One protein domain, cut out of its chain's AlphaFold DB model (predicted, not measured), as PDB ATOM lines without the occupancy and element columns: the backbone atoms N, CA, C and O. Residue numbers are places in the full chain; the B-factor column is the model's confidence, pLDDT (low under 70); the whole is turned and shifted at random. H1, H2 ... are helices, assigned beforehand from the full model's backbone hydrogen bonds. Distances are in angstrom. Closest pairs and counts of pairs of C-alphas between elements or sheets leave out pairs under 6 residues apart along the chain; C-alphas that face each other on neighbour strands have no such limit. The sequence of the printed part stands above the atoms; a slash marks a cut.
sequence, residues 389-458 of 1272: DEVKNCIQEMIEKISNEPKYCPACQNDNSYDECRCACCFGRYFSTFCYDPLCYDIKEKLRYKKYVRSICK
ATOM      1  N   ASP A 389      22.937  -5.427  20.232       89.50
ATOM      2  CA  ASP A 389      22.249  -5.068  19.006       89.50
ATOM      3  C   ASP A 389      23.271  -4.713  17.921       89.50
ATOM      4  O   ASP A 389      23.103  -5.171  16.795       89.50
ATOM      5  N   GLU A 390      24.402  -4.070  18.242       89.69
ATOM      6  CA  GLU A 390      25.518  -3.929  17.287       89.69
ATOM      7  C   GLU A 390      26.081  -5.291  16.841       89.69
ATOM      8  O   GLU A 390      26.188  -5.550  15.639       89.69
ATOM      9  N   VAL A 391      26.407  -6.195  17.780       86.50
ATOM     10  CA  VAL A 391      26.951  -7.528  17.444       86.50
ATOM     11  C   VAL A 391      25.948  -8.335  16.616       86.50
ATOM     12  O   VAL A 391      26.330  -8.951  15.619       86.50
ATOM     13  N   LYS A 392      24.662  -8.313  16.988       88.00
ATOM     14  CA  LYS A 392      23.598  -9.014  16.259       88.00
ATOM     15  C   LYS A 392      23.386  -8.428  14.861       88.00
ATOM     16  O   LYS A 392      23.353  -9.193  13.902       88.00
ATOM     17  N   ASN A 393      23.293  -7.104  14.732       92.12
ATOM     18  CA  ASN A 393      23.107  -6.434  13.444       92.12
ATOM     19  C   ASN A 393      24.296  -6.705  12.513       92.12
ATOM     20  O   ASN A 393      24.083  -7.040  11.353       92.12
ATOM     21  N   CYS A 394      25.532  -6.690  13.027       94.00
ATOM     22  CA  CYS A 394      26.714  -7.088  12.260       94.00
ATOM     23  C   CYS A 394      26.622  -8.535  11.754       94.00
ATOM     24  O   CYS A 394      26.916  -8.797  10.589       94.00
ATOM     25  N   ILE A 395      26.191  -9.483  12.595       88.81
ATOM     26  CA  ILE A 395      26.015 -10.881  12.175       88.81
ATOM     27  C   ILE A 395      24.935 -10.980  11.086       88.81
ATOM     28  O   ILE A 395      25.156 -11.664  10.092       88.81
ATOM     29  N   GLN A 396      23.816 -10.260  11.218       89.19
ATOM     30  CA  GLN A 396      22.753 -10.239  10.206       89.19
ATOM     31  C   GLN A 396      23.222  -9.612   8.880       89.19
ATOM     32  O   GLN A 396      23.073 -10.244   7.837       89.19
ATOM     33  N   GLU A 397      23.881  -8.449   8.913       91.44
ATOM     34  CA  GLU A 397      24.506  -7.826   7.736       91.44
ATOM     35  C   GLU A 397      25.527  -8.749   7.055       91.44
ATOM     36  O   GLU A 397      25.655  -8.749   5.833       91.44
ATOM     37  N   MET A 398      26.308  -9.504   7.832       84.50
ATOM     38  CA  MET A 398      27.316 -10.411   7.286       84.50
ATOM     39  C   MET A 398      26.705 -11.697   6.721       84.50
ATOM     40  O   MET A 398      27.202 -12.192   5.713       84.50
ATOM     41  N   ILE A 399      25.608 -12.204   7.292       86.19
ATOM     42  CA  ILE A 399      24.810 -13.277   6.679       86.19
ATOM     43  C   ILE A 399      24.238 -12.798   5.339       86.19
ATOM     44  O   ILE A 399      24.387 -13.491   4.337       86.19
ATOM     45  N   GLU A 400      23.666 -11.592   5.285       88.50
ATOM     46  CA  GLU A 400      23.136 -10.999   4.051       88.50
ATOM     47  C   GLU A 400      24.233 -10.812   2.984       88.50
ATOM     48  O   GLU A 400      24.059 -11.214   1.834       88.50
ATOM     49  N   LYS A 401      25.408 -10.289   3.360       83.56
ATOM     50  CA  LYS A 401      26.559 -10.148   2.447       83.56
ATOM     51  C   LYS A 401      27.054 -11.495   1.914       83.56
ATOM     52  O   LYS A 401      27.339 -11.591   0.726       83.56
ATOM     53  N   ILE A 402      27.120 -12.541   2.743       81.75
ATOM     54  CA  ILE A 402      27.549 -13.874   2.286       81.75
ATOM     55  C   ILE A 402      26.463 -14.556   1.434       81.75
ATOM     56  O   ILE A 402      26.796 -15.235   0.467       81.75
ATOM     57  N   SER A 403      25.179 -14.322   1.728       80.69
ATOM     58  CA  SER A 403      24.058 -14.792   0.902       80.69
ATOM     59  C   SER A 403      24.042 -14.146  -0.487       80.69
ATOM     60  O   SER A 403      23.672 -14.799  -1.459       80.69
ATOM     61  N   ASN A 404      24.447 -12.877  -0.590       82.56
ATOM     62  CA  ASN A 404      24.518 -12.141  -1.855       82.56
ATOM     63  C   ASN A 404      25.843 -12.370  -2.617       82.56
ATOM     64  O   ASN A 404      25.887 -12.220  -3.837       82.56
ATOM     65  N   GLU A 405      26.919 -12.765  -1.928       80.00
ATOM     66  CA  GLU A 405      28.224 -13.083  -2.519       80.00
ATOM     67  C   GLU A 405      28.772 -14.440  -2.012       80.00
ATOM     68  O   GLU A 405      29.574 -14.477  -1.072       80.00
ATOM     69  N   PRO A 406      28.448 -15.579  -2.665       59.72
ATOM     70  CA  PRO A 406      28.866 -16.929  -2.242       59.72
ATOM     71  C   PRO A 406      30.360 -17.248  -2.504       59.72
ATOM     72  O   PRO A 406      30.737 -18.345  -2.920       59.72
ATOM     73  N   LYS A 407      31.252 -16.273  -2.286       68.62
ATOM     74  CA  LYS A 407      32.715 -16.368  -2.466       68.62
ATOM     75  C   LYS A 407      33.500 -16.392  -1.149       68.62
ATOM     76  O   LYS A 407      34.718 -16.554  -1.177       68.62
ATOM     77  N   TYR A 408      32.832 -16.246  -0.003       60.03
ATOM     78  CA  TYR A 408      33.503 -16.009   1.281       60.03
ATOM     79  C   TYR A 408      34.095 -17.241   1.985       60.03
ATOM     80  O   TYR A 408      34.991 -17.061   2.810       60.03
ATOM     81  N   CYS A 409      33.690 -18.473   1.650       63.50
ATOM     82  CA  CYS A 409      34.374 -19.681   2.130       63.50
ATOM     83  C   CYS A 409      34.743 -20.632   0.975       63.50
ATOM     84  O   CYS A 409      33.884 -21.374   0.501       63.50
ATOM     85  N   PRO A 410      36.025 -20.695   0.556       55.03
ATOM     86  CA  PRO A 410      36.481 -21.590  -0.517       55.03
ATOM     87  C   PRO A 410      36.316 -23.096  -0.240       55.03
ATOM     88  O   PRO A 410      36.482 -23.897  -1.153       55.03
ATOM     89  N   ALA A 411      36.019 -23.492   1.004       54.62
ATOM     90  CA  ALA A 411      35.724 -24.880   1.373       54.62
ATOM     91  C   ALA A 411      34.241 -25.265   1.179       54.62
ATOM     92  O   ALA A 411      33.934 -26.449   1.118       54.62
ATOM     93  N   CYS A 412      33.343 -24.281   1.040       60.31
ATOM     94  CA  CYS A 412      31.896 -24.458   0.846       60.31
ATOM     95  C   CYS A 412      31.485 -24.167  -0.618       60.31
ATOM     96  O   CYS A 412      30.400 -23.657  -0.871       60.31
ATOM     97  N   GLN A 413      32.399 -24.370  -1.577       53.28
ATOM     98  CA  GLN A 413      32.274 -23.940  -2.986       53.28
ATOM     99  C   GLN A 413      32.287 -25.098  -4.003       53.28
ATOM    100  O   GLN A 413      32.588 -24.903  -5.181       53.28
ATOM    101  N   ASN A 414      32.007 -26.312  -3.544       48.53
ATOM    102  CA  ASN A 414      31.983 -27.520  -4.361       48.53
ATOM    103  C   ASN A 414      30.628 -28.191  -4.122       48.53
ATOM    104  O   ASN A 414      30.230 -28.299  -2.967       48.53
ATOM    105  N   ASP A 415      29.925 -28.664  -5.148       46.88
ATOM    106  CA  ASP A 415      28.546 -29.162  -4.965       46.88
ATOM    107  C   ASP A 415      28.481 -30.461  -4.134       46.88
ATOM    108  O   ASP A 415      27.475 -30.760  -3.501       46.88
ATOM    109  N   ASN A 416      29.617 -31.160  -4.010       46.22
ATOM    110  CA  ASN A 416      29.829 -32.260  -3.061       46.22
ATOM    111  C   ASN A 416      30.330 -31.788  -1.673       46.22
ATOM    112  O   ASN A 416      30.953 -32.566  -0.954       46.22
ATOM    113  N   SER A 417      30.119 -30.527  -1.279       43.47
ATOM    114  CA  SER A 417      30.442 -30.015   0.070       43.47
ATOM    115  C   SER A 417      29.366 -30.399   1.094       43.47
ATOM    116  O   SER A 417      28.874 -29.570   1.846       43.47
ATOM    117  N   TYR A 418      29.038 -31.692   1.124       44.41
ATOM    118  CA  TYR A 418      27.963 -32.332   1.901       44.41
ATOM    119  C   TYR A 418      28.045 -32.199   3.416       44.41
ATOM    120  O   TYR A 418      27.189 -32.669   4.147       44.41
ATOM    121  N   ASP A 419      29.176 -31.717   3.880       59.59
ATOM    122  CA  ASP A 419      29.989 -32.542   4.751       59.59
ATOM    123  C   ASP A 419      29.346 -32.351   6.189       59.59
ATOM    124  O   ASP A 419      29.266 -33.290   6.950       59.59
ATOM    125  N   GLU A 420      28.778 -31.188   6.583       70.25
ATOM    126  CA  GLU A 420      28.147 -30.724   7.875       70.25
ATOM    127  C   GLU A 420      28.825 -29.945   9.111       70.25
ATOM    128  O   GLU A 420      28.105 -29.409   9.947       70.25
ATOM    129  N   CYS A 421      30.142 -29.684   9.260       70.38
ATOM    130  CA  CYS A 421      30.815 -28.866  10.303       70.38
ATOM    131  C   CYS A 421      31.821 -27.768   9.828       70.38
ATOM    132  O   CYS A 421      31.712 -26.623  10.273       70.38
ATOM    133  N   ARG A 422      32.828 -28.028   8.965       75.19
ATOM    134  CA  ARG A 422      33.908 -27.069   8.575       75.19
ATOM    135  C   ARG A 422      33.374 -25.714   8.070       75.19
ATOM    136  O   ARG A 422      34.048 -24.703   8.258       75.19
ATOM    137  N   CYS A 423      32.184 -25.634   7.474       82.62
ATOM    138  CA  CYS A 423      31.561 -24.370   7.073       82.62
ATOM    139  C   CYS A 423      31.111 -23.593   8.311       82.62
ATOM    140  O   CYS A 423      31.414 -22.408   8.385       82.62
ATOM    141  N   ALA A 424      30.513 -24.229   9.326       83.44
ATOM    142  CA  ALA A 424      30.278 -23.589  10.623       83.44
ATOM    143  C   ALA A 424      31.592 -23.132  11.273       83.44
ATOM    144  O   ALA A 424      31.639 -22.058  11.866       83.44
ATOM    145  N   CYS A 425      32.696 -23.867  11.093       89.38
ATOM    146  CA  CYS A 425      34.026 -23.381  11.480       89.38
ATOM    147  C   CYS A 425      34.452 -22.142  10.658       89.38
ATOM    148  O   CYS A 425      34.999 -21.186  11.213       89.38
ATOM    149  N   CYS A 426      34.181 -22.122   9.350       89.75
ATOM    150  CA  CYS A 426      34.458 -21.004   8.444       89.75
ATOM    151  C   CYS A 426      33.666 -19.745   8.852       89.75
ATOM    152  O   CYS A 426      34.261 -18.699   9.121       89.75
ATOM    153  N   PHE A 427      32.345 -19.876   9.003       90.44
ATOM    154  CA  PHE A 427      31.421 -18.851   9.487       90.44
ATOM    155  C   PHE A 427      31.761 -18.395  10.912       90.44
ATOM    156  O   PHE A 427      31.871 -17.199  11.162       90.44
ATOM    157  N   GLY A 428      32.022 -19.315  11.842       91.00
ATOM    158  CA  GLY A 428      32.413 -18.995  13.216       91.00
ATOM    159  C   GLY A 428      33.708 -18.182  13.283       91.00
ATOM    160  O   GLY A 428      33.780 -17.173  13.988       91.00
ATOM    161  N   ARG A 429      34.728 -18.543  12.490       92.50
ATOM    162  CA  ARG A 429      35.952 -17.731  12.349       92.50
ATOM    163  C   ARG A 429      35.665 -16.365  11.727       92.50
ATOM    164  O   ARG A 429      36.242 -15.374  12.178       92.50
ATOM    165  N   TYR A 430      34.774 -16.301  10.739       92.75
ATOM    166  CA  TYR A 430      34.359 -15.057  10.094       92.75
ATOM    167  C   TYR A 430      33.671 -14.115  11.097       92.75
ATOM    168  O   TYR A 430      34.202 -13.042  11.382       92.75
ATOM    169  N   PHE A 431      32.573 -14.532  11.733       92.62
ATOM    170  CA  PHE A 431      31.853 -13.727  12.730       92.62
ATOM    171  C   PHE A 431      32.714 -13.389  13.958       92.62
ATOM    172  O   PHE A 431      32.614 -12.278  14.488       92.62
ATOM    173  N   SER A 432      33.627 -14.282  14.372       93.12
ATOM    174  CA  SER A 432      34.598 -13.977  15.434       93.12
ATOM    175  C   SER A 432      35.512 -12.811  15.064       93.12
ATOM    176  O   SER A 432      35.883 -12.049  15.955       93.12
ATOM    177  N   THR A 433      35.908 -12.705  13.794       93.31
ATOM    178  CA  THR A 433      36.877 -11.710  13.309       93.31
ATOM    179  C   THR A 433      36.198 -10.390  12.950       93.31
ATOM    180  O   THR A 433      36.741  -9.325  13.229       93.31
ATOM    181  N   PHE A 434      35.009 -10.453  12.344       93.00
ATOM    182  CA  PHE A 434      34.328  -9.288  11.774       93.00
ATOM    183  C   PHE A 434      33.242  -8.670  12.663       93.00
ATOM    184  O   PHE A 434      32.955  -7.493  12.475       93.00
ATOM    185  N   CYS A 435      32.675  -9.403  13.631       93.38
ATOM    186  CA  CYS A 435      31.635  -8.875  14.525       93.38
ATOM    187  C   CYS A 435      32.052  -8.903  16.001       93.38
ATOM    188  O   CYS A 435      32.098  -7.851  16.637       93.38
ATOM    189  N   TYR A 436      32.429 -10.063  16.551       91.06
ATOM    190  CA  TYR A 436      32.808 -10.141  17.970       91.06
ATOM    191  C   TYR A 436      34.106  -9.379  18.277       91.06
ATOM    192  O   TYR A 436      34.149  -8.624  19.246       91.06
ATOM    193  N   ASP A 437      35.164  -9.533  17.474       90.81
ATOM    194  CA  ASP A 437      36.430  -8.839  17.740       90.81
ATOM    195  C   ASP A 437      36.364  -7.297  17.705       90.81
ATOM    196  O   ASP A 437      36.969  -6.686  18.594       90.81
ATOM    197  N   PRO A 438      35.640  -6.640  16.778       92.94
ATOM    198  CA  PRO A 438      35.465  -5.190  16.834       92.94
ATOM    199  C   PRO A 438      34.441  -4.715  17.881       92.94
ATOM    200  O   PRO A 438      34.759  -3.791  18.624       92.94
ATOM    201  N   LEU A 439      33.254  -5.328  17.970       91.75
ATOM    202  CA  LEU A 439      32.095  -4.738  18.675       91.75
ATOM    203  C   LEU A 439      31.936  -5.208  20.133       91.75
ATOM    204  O   LEU A 439      31.326  -4.533  20.960       91.75
ATOM    205  N   CYS A 440      32.491  -6.368  20.491       93.12
ATOM    206  CA  CYS A 440      32.341  -6.919  21.834       93.12
ATOM    207  C   CYS A 440      33.472  -6.421  22.749       93.12
ATOM    208  O   CYS A 440      34.599  -6.907  22.658       93.12
ATOM    209  N   TYR A 441      33.232  -5.435  23.618       88.69
ATOM    210  CA  TYR A 441      34.289  -4.890  24.488       88.69
ATOM    211  C   TYR A 441      34.716  -5.833  25.628       88.69
ATOM    212  O   TYR A 441      35.856  -5.742  26.089       88.69
ATOM    213  N   ASP A 442      33.861  -6.770  26.044       88.75
ATOM    214  CA  ASP A 442      34.197  -7.766  27.062       88.75
ATOM    215  C   ASP A 442      35.199  -8.813  26.547       88.75
ATOM    216  O   ASP A 442      34.932  -9.600  25.632       88.75
ATOM    217  N   ILE A 443      36.365  -8.855  27.189       83.56
ATOM    218  CA  ILE A 443      37.420  -9.831  26.913       83.56
ATOM    219  C   ILE A 443      36.947 -11.255  27.247       83.56
ATOM    220  O   ILE A 443      37.309 -12.191  26.533       83.56
ATOM    221  N   LYS A 444      36.105 -11.441  28.274       83.94
ATOM    222  CA  LYS A 444      35.582 -12.762  28.652       83.94
ATOM    223  C   LYS A 444      34.631 -13.306  27.594       83.94
ATOM    224  O   LYS A 444      34.771 -14.461  27.204       83.94
ATOM    225  N   GLU A 445      33.734 -12.473  27.071       85.94
ATOM    226  CA  GLU A 445      32.800 -12.886  26.016       85.94
ATOM    227  C   GLU A 445      33.521 -13.152  24.687       85.94
ATOM    228  O   GLU A 445      33.285 -14.177  24.045       85.94
ATOM    229  N   LYS A 446      34.505 -12.315  24.327       88.62
ATOM    230  CA  LYS A 446      35.429 -12.581  23.209       88.62
ATOM    231  C   LYS A 446      36.140 -13.929  23.340       88.62
ATOM    232  O   LYS A 446      36.241 -14.672  22.362       88.62
ATOM    233  N   LEU A 447      36.641 -14.259  24.533       85.12
ATOM    234  CA  LEU A 447      37.292 -15.543  24.801       85.12
ATOM    235  C   LEU A 447      36.292 -16.710  24.798       85.12
ATOM    236  O   LEU A 447      36.634 -17.773  24.281       85.12
ATOM    237  N   ARG A 448      35.056 -16.517  25.282       89.50
ATOM    238  CA  ARG A 448      33.973 -17.513  25.211       89.50
ATOM    239  C   ARG A 448      33.612 -17.840  23.765       89.50
ATOM    240  O   ARG A 448      33.656 -19.010  23.389       89.50
ATOM    241  N   TYR A 449      33.354 -16.833  22.930       91.56
ATOM    242  CA  TYR A 449      33.044 -17.057  21.517       91.56
ATOM    243  C   TYR A 449      34.218 -17.719  20.778       91.56
ATOM    244  O   TYR A 449      34.035 -18.687  20.046       91.56
ATOM    245  N   LYS A 450      35.461 -17.300  21.052       90.44
ATOM    246  CA  LYS A 450      36.659 -17.959  20.499       90.44
ATOM    247  C   LYS A 450      36.870 -19.388  21.006       90.44
ATOM    248  O   LYS A 450      37.452 -20.190  20.280       90.44
ATOM    249  N   LYS A 451      36.403 -19.737  22.209       89.62
ATOM    250  CA  LYS A 451      36.379 -21.116  22.726       89.62
ATOM    251  C   LYS A 451      35.335 -21.956  21.982       89.62
ATOM    252  O   LYS A 451      35.682 -23.046  21.541       89.62
ATOM    253  N   TYR A 452      34.132 -21.422  21.755       89.38
ATOM    254  CA  TYR A 452      33.087 -22.060  20.942       89.38
ATOM    255  C   TYR A 452      33.561 -22.314  19.502       89.38
ATOM    256  O   TYR A 452      33.608 -23.459  19.066       89.38
ATOM    257  N   VAL A 453      34.063 -21.292  18.800       90.50
ATOM    258  CA  VAL A 453      34.610 -21.435  17.434       90.50
ATOM    259  C   VAL A 453      35.781 -22.426  17.379       90.50
ATOM    260  O   VAL A 453      35.928 -23.156  16.402       90.50
ATOM    261  N   ARG A 454      36.609 -22.514  18.430       88.25
ATOM    262  CA  ARG A 454      37.649 -23.554  18.546       88.25
ATOM    263  C   ARG A 454      37.093 -24.966  18.764       88.25
ATOM    264  O   ARG A 454      37.818 -25.891  18.425       88.25
ATOM    265  N   SER A 455      35.888 -25.135  19.314       84.56
ATOM    266  CA  SER A 455      35.187 -26.431  19.381       84.56
ATOM    267  C   SER A 455      34.684 -26.836  17.998       84.56
ATOM    268  O   SER A 455      35.091 -27.876  17.498       84.56
ATOM    269  N   ILE A 456      33.922 -25.959  17.333       84.25
ATOM    270  CA  ILE A 456      33.393 -26.166  15.968       84.25
ATOM    271  C   ILE A 456      34.510 -26.524  14.971       84.25
ATOM    272  O   ILE A 456      34.338 -27.332  14.071       84.25
ATOM    273  N   CYS A 457      35.676 -25.891  15.119       85.75
ATOM    274  CA  CYS A 457      36.858 -26.124  14.289       85.75
ATOM    275  C   CYS A 457      37.758 -27.290  14.756       85.75
ATOM    276  O   CYS A 457      38.911 -27.356  14.311       85.75
ATOM    277  N   LYS A 458      37.311 -28.115  15.709       84.50
ATOM    278  CA  LYS A 458      38.063 -29.249  16.273       84.50
ATOM    279  C   LYS A 458      37.392 -30.596  16.037       84.50
ATOM    280  O   LYS A 458      38.135 -31.564  15.889       84.50
TER     281      LYS A 458
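What this domain is: This is residues 389 to 458 of the 1272 residues of an uncharacterized protein of Cyberlindnera jadinii (strain ATCC 18201 / CBS 1600 / BCRC 20928 / JCM 3617 / NBRC 0987 / NRRL Y-1542) (UniProt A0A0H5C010). What shape does the printed part have? It is a flat zigzag of three helices: H1 runs one way, H2 folds back beside it, and H3 folds back again along the other side of H2. H1 and H2 open like a V, and from the open end residues 413 to 420 of their long link stick out as a free loop. What is it made of, and how large is it? The printed part has 70 residues, with helices H1, H2 and H3 in that order and no named strand, and its class is all helix; it is only just compact, close to loose, with a radius of gyration of the C-alphas of 12.8 A and spans of 39 by 28 by 14 A.

How they stand to each other: How does the first helix meet the second? H1, residues 389 to 404, and H2, residues 422 to 439, form a helical hairpin and touch, H2 with residues 431 to 439 alone; the closest C-alphas, of Val 391 and Cys 435, are 5.7 A apart. They run opposite ways at a steep tilt of 43 degrees. Where is the third? H3, residues 443 to 456, forms a helical hairpin with H2 and touches it, opposite ways at a shallow tilt of 10 degrees; the closest C-alphas, of Cys 425 and Ile 456, are 5.3 A apart. H1 and H3 are apart. What do the backbones show? Every O i to N i+4 pair is within hydrogen-bond range in H1 and H3, and 11 of 14 are in H2.

Where its parts are: Where does H1 begin, and how long is it? C-alpha 389 is at (22.249, -5.068, 19.006), and H1 measures 22.1 A from first to last C-alpha. What of H2 and H3? H2 measures 24.6 A and has a kink of 32 degrees near residue 432; H3 measures 20.1 A and ends with C-alpha 456 at (33.393, -26.166, 15.968).

The domain as a whole: How far does it reach? The two C-alphas farthest apart, of Asn 416 and Tyr 441, are 39.1 A apart. Which links are long, and where is confidence low? The printed part has no cut; the link from H1 to H2 is long, with 17 residues, and that from H2 to H3 is tight, with 3. Residues 406 to 419 have pLDDT under 70.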